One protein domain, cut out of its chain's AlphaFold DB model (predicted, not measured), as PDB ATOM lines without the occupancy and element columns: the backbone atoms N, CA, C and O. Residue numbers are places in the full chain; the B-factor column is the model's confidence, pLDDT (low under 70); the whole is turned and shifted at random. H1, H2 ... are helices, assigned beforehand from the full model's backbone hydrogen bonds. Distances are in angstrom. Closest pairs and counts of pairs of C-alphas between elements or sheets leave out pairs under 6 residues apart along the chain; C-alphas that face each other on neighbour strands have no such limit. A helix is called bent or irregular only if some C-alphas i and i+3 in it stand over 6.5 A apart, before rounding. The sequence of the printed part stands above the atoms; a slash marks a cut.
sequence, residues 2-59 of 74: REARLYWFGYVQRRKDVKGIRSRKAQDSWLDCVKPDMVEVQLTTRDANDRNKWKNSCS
ATOM      1  N   ARG A   2      -3.097   9.202 -50.314       82.94
ATOM      2  CA  ARG A   2      -4.443   9.122 -50.943       82.94
ATOM      3  C   ARG A   2      -5.152   7.792 -50.708       82.94
ATOM      4  O   ARG A   2      -6.241   7.693 -50.163       82.94
ATOM      5  N   GLU A   3      -4.451   6.749 -51.089       81.38
ATOM      6  CA  GLU A   3      -4.868   5.360 -51.033       81.38
ATOM      7  C   GLU A   3      -5.237   4.882 -49.622       81.38
ATOM      8  O   GLU A   3      -6.299   4.296 -49.419       81.38
ATOM      9  N   ALA A   4      -4.432   5.241 -48.618       81.81
ATOM     10  CA  ALA A   4      -4.752   4.984 -47.216       81.81
ATOM     11  C   ALA A   4      -6.002   5.756 -46.757       81.81
ATOM     12  O   ALA A   4      -6.818   5.215 -46.008       81.81
ATOM     13  N   ARG A   5      -6.186   7.006 -47.217       84.38
ATOM     14  CA  ARG A   5      -7.384   7.804 -46.906       84.38
ATOM     15  C   ARG A   5      -8.644   7.186 -47.513       84.38
ATOM     16  O   ARG A   5      -9.642   7.061 -46.805       84.38
ATOM     17  N   LEU A   6      -8.586   6.735 -48.766       85.00
ATOM     18  CA  LEU A   6      -9.692   6.046 -49.438       85.00
ATOM     19  C   LEU A   6     -10.007   4.698 -48.780       85.00
ATOM     20  O   LEU A   6     -11.175   4.384 -48.542       85.00
ATOM     21  N   TYR A   7      -8.988   3.919 -48.411       84.19
ATOM     22  CA  TYR A   7      -9.172   2.662 -47.683       84.19
ATOM     23  C   TYR A   7      -9.924   2.881 -46.362       84.19
ATOM     24  O   TYR A   7     -10.945   2.231 -46.106       84.19
ATOM     25  N   TRP A   8      -9.468   3.847 -45.555       83.00
ATOM     26  CA  TRP A   8     -10.110   4.210 -44.291       83.00
ATOM     27  C   TRP A   8     -11.521   4.757 -44.481       83.00
ATOM     28  O   TRP A   8     -12.412   4.409 -43.705       83.00
ATOM     29  N   PHE A   9     -11.749   5.564 -45.519       84.69
ATOM     30  CA  PHE A   9     -13.081   6.057 -45.846       84.69
ATOM     31  C   PHE A   9     -14.047   4.901 -46.112       84.69
ATOM     32  O   PHE A   9     -15.099   4.816 -45.480       84.69
ATOM     33  N   GLY A  10     -13.665   3.953 -46.973       85.50
ATOM     34  CA  GLY A  10     -14.485   2.772 -47.242       85.50
ATOM     35  C   GLY A  10     -14.713   1.913 -45.998       85.50
ATOM     36  O   GLY A  10     -15.807   1.387 -45.799       85.50
ATOM     37  N   TYR A  11     -13.701   1.777 -45.136       82.69
ATOM     38  CA  TYR A  11     -13.829   1.058 -43.868       82.69
ATOM     39  C   TYR A  11     -14.871   1.702 -42.943       82.69
ATOM     40  O   TYR A  11     -15.762   1.004 -42.454       82.69
ATOM     41  N   VAL A  12     -14.798   3.022 -42.742       78.88
ATOM     42  CA  VAL A  12     -15.743   3.759 -41.890       78.88
ATOM     43  C   VAL A  12     -17.144   3.779 -42.500       78.88
ATOM     44  O   VAL A  12     -18.108   3.538 -41.786       78.88
ATOM     45  N   GLN A  13     -17.272   3.972 -43.816       79.75
ATOM     46  CA  GLN A  13     -18.574   4.006 -44.487       79.75
ATOM     47  C   GLN A  13     -19.330   2.671 -44.371       79.75
ATOM     48  O   GLN A  13     -20.550   2.659 -44.198       79.75
ATOM     49  N   ARG A  14     -18.615   1.538 -44.437       80.25
ATOM     50  CA  ARG A  14     -19.205   0.196 -44.280       80.25
ATOM     51  C   ARG A  14     -19.531  -0.138 -42.830       80.25
ATOM     52  O   ARG A  14     -20.510  -0.832 -42.568       80.25
ATOM     53  N   ARG A  15     -18.746   0.365 -41.875       73.88
ATOM     54  CA  ARG A  15     -19.077   0.285 -40.452       73.88
ATOM     55  C   ARG A  15     -19.987   1.452 -40.081       73.88
ATOM     56  O   ARG A  15     -19.574   2.357 -39.365       73.88
ATOM     57  N   LYS A  16     -21.258   1.377 -40.493       57.97
ATOM     58  CA  LYS A  16     -22.345   2.285 -40.061       57.97
ATOM     59  C   LYS A  16     -22.528   2.394 -38.530       57.97
ATOM     60  O   LYS A  16     -23.407   3.118 -38.086       57.97
ATOM     61  N   ASP A  17     -21.710   1.700 -37.743       49.25
ATOM     62  CA  ASP A  17     -21.863   1.492 -36.308       49.25
ATOM     63  C   ASP A  17     -20.584   1.791 -35.503       49.25
ATOM     64  O   ASP A  17     -20.396   1.314 -34.382       49.25
ATOM     65  N   VAL A  18     -19.651   2.583 -36.047       49.53
ATOM     66  CA  VAL A  18     -18.618   3.159 -35.178       49.53
ATOM     67  C   VAL A  18     -19.306   4.245 -34.355       49.53
ATOM     68  O   VAL A  18     -19.493   5.363 -34.831       49.53
ATOM     69  N   LYS A  19     -19.679   3.909 -33.112       45.25
ATOM     70  CA  LYS A  19     -20.023   4.829 -32.007       45.25
ATOM     71  C   LYS A  19     -18.849   5.765 -31.653       45.25
ATOM     72  O   LYS A  19     -18.443   5.894 -30.507       45.25
ATOM     73  N   GLY A  20     -18.277   6.407 -32.658       51.16
ATOM     74  CA  GLY A  20     -17.283   7.454 -32.576       51.16
ATOM     75  C   GLY A  20     -17.808   8.583 -33.435       51.16
ATOM     76  O   GLY A  20     -17.409   8.723 -34.591       51.16
ATOM     77  N   ILE A  21     -18.769   9.328 -32.888       50.34
ATOM     78  CA  ILE A  21     -19.321  10.524 -33.518       50.34
ATOM     79  C   ILE A  21     -18.162  11.515 -33.642       50.34
ATOM     80  O   ILE A  21     -17.890  12.301 -32.737       50.34
ATOM     81  N   ARG A  22     -17.444  11.474 -34.767       58.03
ATOM     82  CA  ARG A  22     -16.703  12.645 -35.224       58.03
ATOM     83  C   ARG A  22     -17.749  13.747 -35.332       58.03
ATOM     84  O   ARG A  22     -18.787  13.536 -35.960       58.03
ATOM     85  N   SER A  23     -17.521  14.886 -34.680       65.44
ATOM     86  CA  SER A  23     -18.395  16.051 -34.832       65.44
ATOM     87  C   SER A  23     -18.665  16.271 -36.324       65.44
ATOM     88  O   SER A  23     -17.749  16.075 -37.117       65.44
ATOM     89  N   ARG A  24     -19.882  16.678 -36.717       65.81
ATOM     90  CA  ARG A  24     -20.246  16.878 -38.140       65.81
ATOM     91  C   ARG A  24     -19.159  17.626 -38.924       65.81
ATOM     92  O   ARG A  24     -18.695  17.135 -39.939       65.81
ATOM     93  N   LYS A  25     -18.607  18.687 -38.323       70.06
ATOM     94  CA  LYS A  25     -17.441  19.427 -38.839       70.06
ATOM     95  C   LYS A  25     -16.232  18.548 -39.187       70.06
ATOM     96  O   LYS A  25     -15.652  18.716 -40.245       70.06
ATOM     97  N   ALA A  26     -15.850  17.606 -38.329       69.25
ATOM     98  CA  ALA A  26     -14.727  16.703 -38.576       69.25
ATOM     99  C   ALA A  26     -15.041  15.625 -39.632       69.25
ATOM    100  O   ALA A  26     -14.120  15.134 -40.283       69.25
ATOM    101  N   GLN A  27     -16.312  15.245 -39.812       69.88
ATOM    102  CA  GLN A  27     -16.727  14.413 -40.949       69.88
ATOM    103  C   GLN A  27     -16.675  15.197 -42.257       69.88
ATOM    104  O   GLN A  27     -16.110  14.687 -43.220       69.88
ATOM    105  N   ASP A  28     -17.188  16.427 -42.270       72.62
ATOM    106  CA  ASP A  28     -17.174  17.304 -43.442       72.62
ATOM    107  C   ASP A  28     -15.735  17.623 -43.865       72.62
ATOM    108  O   ASP A  28     -15.370  17.389 -45.012       72.62
ATOM    109  N   SER A  29     -14.864  18.001 -42.920       77.00
ATOM    110  CA  SER A  29     -13.439  18.219 -43.203       77.00
ATOM    111  C   SER A  29     -12.742  16.960 -43.721       77.00
ATOM    112  O   SER A  29     -11.878  17.041 -44.588       77.00
ATOM    113  N   TRP A  30     -13.102  15.777 -43.212       78.31
ATOM    114  CA  TRP A  30     -12.519  14.536 -43.716       78.31
ATOM    115  C   TRP A  30     -13.030  14.188 -45.117       78.31
ATOM    116  O   TRP A  30     -12.240  13.768 -45.960       78.31
ATOM    117  N   LEU A  31     -14.320  14.398 -45.387       82.19
ATOM    118  CA  LEU A  31     -14.907  14.250 -46.716       82.19
ATOM    119  C   LEU A  31     -14.261  15.207 -47.713       82.19
ATOM    120  O   LEU A  31     -13.917  14.777 -48.807       82.19
ATOM    121  N   ASP A  32     -14.045  16.464 -47.342       86.31
ATOM    122  CA  ASP A  32     -13.415  17.453 -48.217       86.31
ATOM    123  C   ASP A  32     -11.960  17.093 -48.541       86.31
ATOM    124  O   ASP A  32     -11.528  17.268 -49.678       86.31
ATOM    125  N   CYS A  33     -11.235  16.468 -47.607       83.56
ATOM    126  CA  CYS A  33      -9.906  15.912 -47.872       83.56
ATOM    127  C   CYS A  33      -9.918  14.668 -48.783       83.56
ATOM    128  O   CYS A  33      -8.913  14.389 -49.432       83.56
ATOM    129  N   VAL A  34     -11.009  13.891 -48.808       84.38
ATOM    130  CA  VAL A  34     -11.107  12.608 -49.540       84.38
ATOM    131  C   VAL A  34     -11.841  12.746 -50.882       84.38
ATOM    132  O   VAL A  34     -11.639  11.940 -51.784       84.38
ATOM    133  N   LYS A  35     -12.659  13.782 -51.072       87.56
ATOM    134  CA  LYS A  35     -13.300  14.101 -52.358       87.56
ATOM    135  C   LYS A  35     -12.320  14.214 -53.534       87.56
ATOM    136  O   LYS A  35     -12.603  13.578 -54.546       87.56
ATOM    137  N   PRO A  36     -11.202  14.964 -53.459       89.69
ATOM    138  CA  PRO A  36     -10.267  15.038 -54.585       89.69
ATOM    139  C   PRO A  36      -9.672  13.663 -54.905       89.69
ATOM    140  O   PRO A  36      -9.644  13.260 -56.063       89.69
ATOM    141  N   ASP A  37      -9.326  12.895 -53.869       88.00
ATOM    142  CA  ASP A  37      -8.836  11.525 -54.006       88.00
ATOM    143  C   ASP A  37      -9.843  10.629 -54.747       88.00
ATOM    144  O   ASP A  37      -9.458   9.857 -55.619       88.00
ATOM    145  N   MET A  38     -11.134  10.735 -54.410       87.81
ATOM    146  CA  MET A  38     -12.218   9.995 -55.061       87.81
ATOM    147  C   MET A  38     -12.386  10.387 -56.530       87.81
ATOM    148  O   MET A  38     -12.571   9.505 -57.365       87.81
ATOM    149  N   VAL A  39     -12.308  11.683 -56.850       89.44
ATOM    150  CA  VAL A  39     -12.403  12.182 -58.231       89.44
ATOM    151  C   VAL A  39     -11.263  11.625 -59.082       89.44
ATOM    152  O   VAL A  39     -11.515  11.148 -60.187       89.44
ATOM    153  N   GLU A  40     -10.037  11.607 -58.555       86.94
ATOM    154  CA  GLU A  40      -8.866  11.068 -59.259       86.94
ATOM    155  C   GLU A  40      -9.003   9.582 -59.614       86.94
ATOM    156  O   GLU A  40      -8.544   9.164 -60.675       86.94
ATOM    157  N   VAL A  41      -9.639   8.782 -58.751       84.94
ATOM    158  CA  VAL A  41      -9.853   7.340 -58.988       84.94
ATOM    159  C   VAL A  41     -11.267   7.002 -59.472       84.94
ATOM    160  O   VAL A  41     -11.651   5.832 -59.485       84.94
ATOM    161  N   GLN A  42     -12.043   8.018 -59.860       87.56
ATOM    162  CA  GLN A  42     -13.418   7.893 -60.357       87.56
ATOM    163  C   GLN A  42     -14.344   7.091 -59.423       87.56
ATOM    164  O   GLN A  42     -15.207   6.326 -59.861       87.56
ATOM    165  N   LEU A  43     -14.170   7.269 -58.114       86.62
ATOM    166  CA  LEU A  43     -15.006   6.668 -57.084       86.62
ATOM    167  C   LEU A  43     -16.053   7.655 -56.575       86.62
ATOM    168  O   LEU A  43     -15.848   8.864 -56.529       86.62
ATOM    169  N   THR A  44     -17.173   7.117 -56.108       87.56
ATOM    170  CA  THR A  44     -18.200   7.873 -55.389       87.56
ATOM    171  C   THR A  44     -18.406   7.309 -53.989       87.56
ATOM    172  O   THR A  44     -18.120   6.144 -53.716       87.56
ATOM    173  N   THR A  45     -18.990   8.092 -53.084       82.69
ATOM    174  CA  THR A  45     -19.370   7.608 -51.744       82.69
ATOM    175  C   THR A  45     -20.315   6.401 -51.789       82.69
ATOM    176  O   THR A  45     -20.322   5.594 -50.861       82.69
ATOM    177  N   ARG A  46     -21.078   6.226 -52.877       85.25
ATOM    178  CA  ARG A  46     -21.939   5.056 -53.094       85.25
ATOM    179  C   ARG A  46     -21.130   3.786 -53.347       85.25
ATOM    180  O   ARG A  46     -21.506   2.725 -52.849       85.25
ATOM    181  N   ASP A  47     -20.007   3.909 -54.051       86.00
ATOM    182  CA  ASP A  47     -19.108   2.795 -54.365       86.00
ATOM    183  C   ASP A  47     -18.386   2.261 -53.125       86.00
ATOM    184  O   ASP A  47     -17.959   1.112 -53.115       86.00
ATOM    185  N   ALA A  48     -18.308   3.044 -52.043       83.12
ATOM    186  CA  ALA A  48     -17.709   2.612 -50.778       83.12
ATOM    187  C   ALA A  48     -18.426   1.416 -50.135       83.12
ATOM    188  O   ALA A  48     -17.812   0.667 -49.365       83.12
ATOM    189  N   ASN A  49     -19.704   1.213 -50.470       82.19
ATOM    190  CA  ASN A  49     -20.475   0.055 -50.024       82.19
ATOM    191  C   ASN A  49     -20.118  -1.225 -50.796       82.19
ATOM    192  O   ASN A  49     -20.229  -2.313 -50.234       82.19
ATOM    193  N   ASP A  50     -19.650  -1.112 -52.043       87.12
ATOM    194  CA  ASP A  50     -19.155  -2.254 -52.811       87.12
ATOM    195  C   ASP A  50     -17.698  -2.526 -52.427       87.12
ATOM    196  O   ASP A  50     -16.763  -1.845 -52.849       87.12
ATOM    197  N   ARG A  51     -17.498  -3.550 -51.594       80.62
ATOM    198  CA  ARG A  51     -16.170  -3.920 -51.096       80.62
ATOM    199  C   ARG A  51     -15.200  -4.271 -52.223       80.62
ATOM    200  O   ARG A  51     -14.024  -3.945 -52.090       80.62
ATOM    201  N   ASN A  52     -15.656  -4.932 -53.284       83.50
ATOM    202  CA  ASN A  52     -14.780  -5.394 -54.358       83.50
ATOM    203  C   ASN A  52     -14.385  -4.226 -55.252       83.50
ATOM    204  O   ASN A  52     -13.195  -4.020 -55.490       83.50
ATOM    205  N   LYS A  53     -15.362  -3.406 -55.652       83.38
ATOM    206  CA  LYS A  53     -15.105  -2.186 -56.422       83.38
ATOM    207  C   LYS A  53     -14.181  -1.240 -55.656       83.38
ATOM    208  O   LYS A  53     -13.162  -0.812 -56.189       83.38
ATOM    209  N   TRP A  54     -14.469  -0.998 -54.376       85.06
ATOM    210  CA  TRP A  54     -13.656  -0.117 -53.540       85.06
ATOM    211  C   TRP A  54     -12.246  -0.658 -53.300       85.06
ATOM    212  O   TRP A  54     -11.279   0.097 -53.367       85.06
ATOM    213  N   LYS A  55     -12.108  -1.963 -53.026       81.31
ATOM    214  CA  LYS A  55     -10.799  -2.594 -52.813       81.31
ATOM    215  C   LYS A  55      -9.954  -2.536 -54.081       81.31
ATOM    216  O   LYS A  55      -8.794  -2.179 -53.969       81.31
ATOM    217  N   ASN A  56     -10.519  -2.831 -55.250       82.75
ATOM    218  CA  ASN A  56      -9.777  -2.827 -56.512       82.75
ATOM    219  C   ASN A  56      -9.271  -1.423 -56.868       82.75
ATOM    220  O   ASN A  56      -8.105  -1.268 -57.216       82.75
ATOM    221  N   SER A  57     -10.101  -0.394 -56.683       76.81
ATOM    222  CA  SER A  57      -9.702   1.003 -56.904       76.81
ATOM    223  C   SER A  57      -8.712   1.534 -55.860       76.81
ATOM    224  O   SER A  57      -7.996   2.493 -56.127       76.81
ATOM    225  N   CYS A  58      -8.654   0.915 -54.678       71.88
ATOM    226  CA  CYS A  58      -7.696   1.241 -53.620       71.88
ATOM    227  C   CYS A  58      -6.566   0.204 -53.501       71.88
ATOM    228  O   CYS A  58      -5.858   0.229 -52.506       71.88
ATOM    229  N   SER A  59      -6.400  -0.753 -54.423       64.38
ATOM    230  CA  SER A  59      -5.569  -1.946 -54.157       64.38
ATOM    231  C   SER A  59      -4.067  -1.667 -54.135       64.38
ATOM    232  O   SER A  59      -3.310  -2.480 -53.616       64.38
TER     233      SER A  59
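What this domain is: This is residues 2 to 59 of the 74 residues of an uncharacterized protein of Ancylostoma caninum (UniProt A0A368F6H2). H1 and H2 meet as an open V, with the first part of H1 at the later part of H2, and the link of residues 15 to 23 spans the open side; the short H3 packs side by side with H1, running the opposite way at a shallow tilt of 12 degrees, and is apart from H2. The first part of H2, residues 24 to 29, sticks out with residues 16 to 21 of the link, while the rest makes a close body. The printed part has 58 residues with three named helices, H1, H2 and H3 in that order along the chain, and no named strand; the class is all helix, with 37 residues in these helices. The whole is compact, with a radius of gyration of the C-alphas of 11.0 A, and the C-alphas span 29 by 22 by 18 A along their three main axes.

How they stand to each other: From the first printed residue, H1 holds residues 2 to 14, and after a short link H2 holds residues 24 to 40. H1 and H2 touch, with 8 pairs of C-alphas within 8 A. Their closest C-alphas are those of Arg 2 and Asp 37, 5.9 A apart. H2 touches H1 with residues 34 to 38 alone. The two helices stand at a steep tilt of 56 degrees and run opposite ways, with centres 10.6 A apart. H2 has a kink of 32 degrees near residue 33, and it is irregular, but only just: C-alphas 33 and 36 are 6.8 A apart, and its line is a rough one. After another short link H3 holds residues 51 to 57. H1 and H3 touch, with 4 pairs of C-alphas within 8 A, and H1 does this with residues 7 to 10 alone. Their closest C-alphas are those of Gly 10 and Trp 54, 7.0 A apart. They stand at a shallow tilt of 12 degrees and run opposite ways, with centres 10.6 A apart. H2 and H3 are apart, though they follow each other in the chain. In H1 and H3 every O i to N i+4 pair of the backbone is within hydrogen-bond range; in H2 this holds for 11 of 13 pairs.

Where its parts are: H1, Arg 2 to Arg 14, begins with C-alpha 2 at (-4.443, 9.122, -50.943) and measures 18.5 A from first to last C-alpha. H2, Arg 24 to Glu 40, is the longest helix by residues, with 17, and measures 24.7 A; its C-alpha 24 is at (-20.246, 16.878, -38.140). H3, Arg 51 to Ser 57, measures 10.0 A and ends with C-alpha 57 at (-9.702, 1.003, -56.904).

The domain as a whole: The two C-alphas farthest apart are those of Lys 19 and Glu 40, at 30.1 A, while those of Arg 2 and Ser 59, the first and last printed residues, are 11.6 A apart. Residues 16 to 21 and residues 23 to 29, of which 24 to 29 belong to H2, stand free. Without them the body has 45 residues, spans 25 by 23 by 17 A and has a radius of gyration of 9.2 A. The printed part has no cut, and neither link is long: 9 residues lie between H1 and H2, and 10 between H2 and H3. The mean pLDDT of the printed part is 77.7; the model's confidence is low, under 70, at residues 16 to 24, residues 26 to 27 and residue 59.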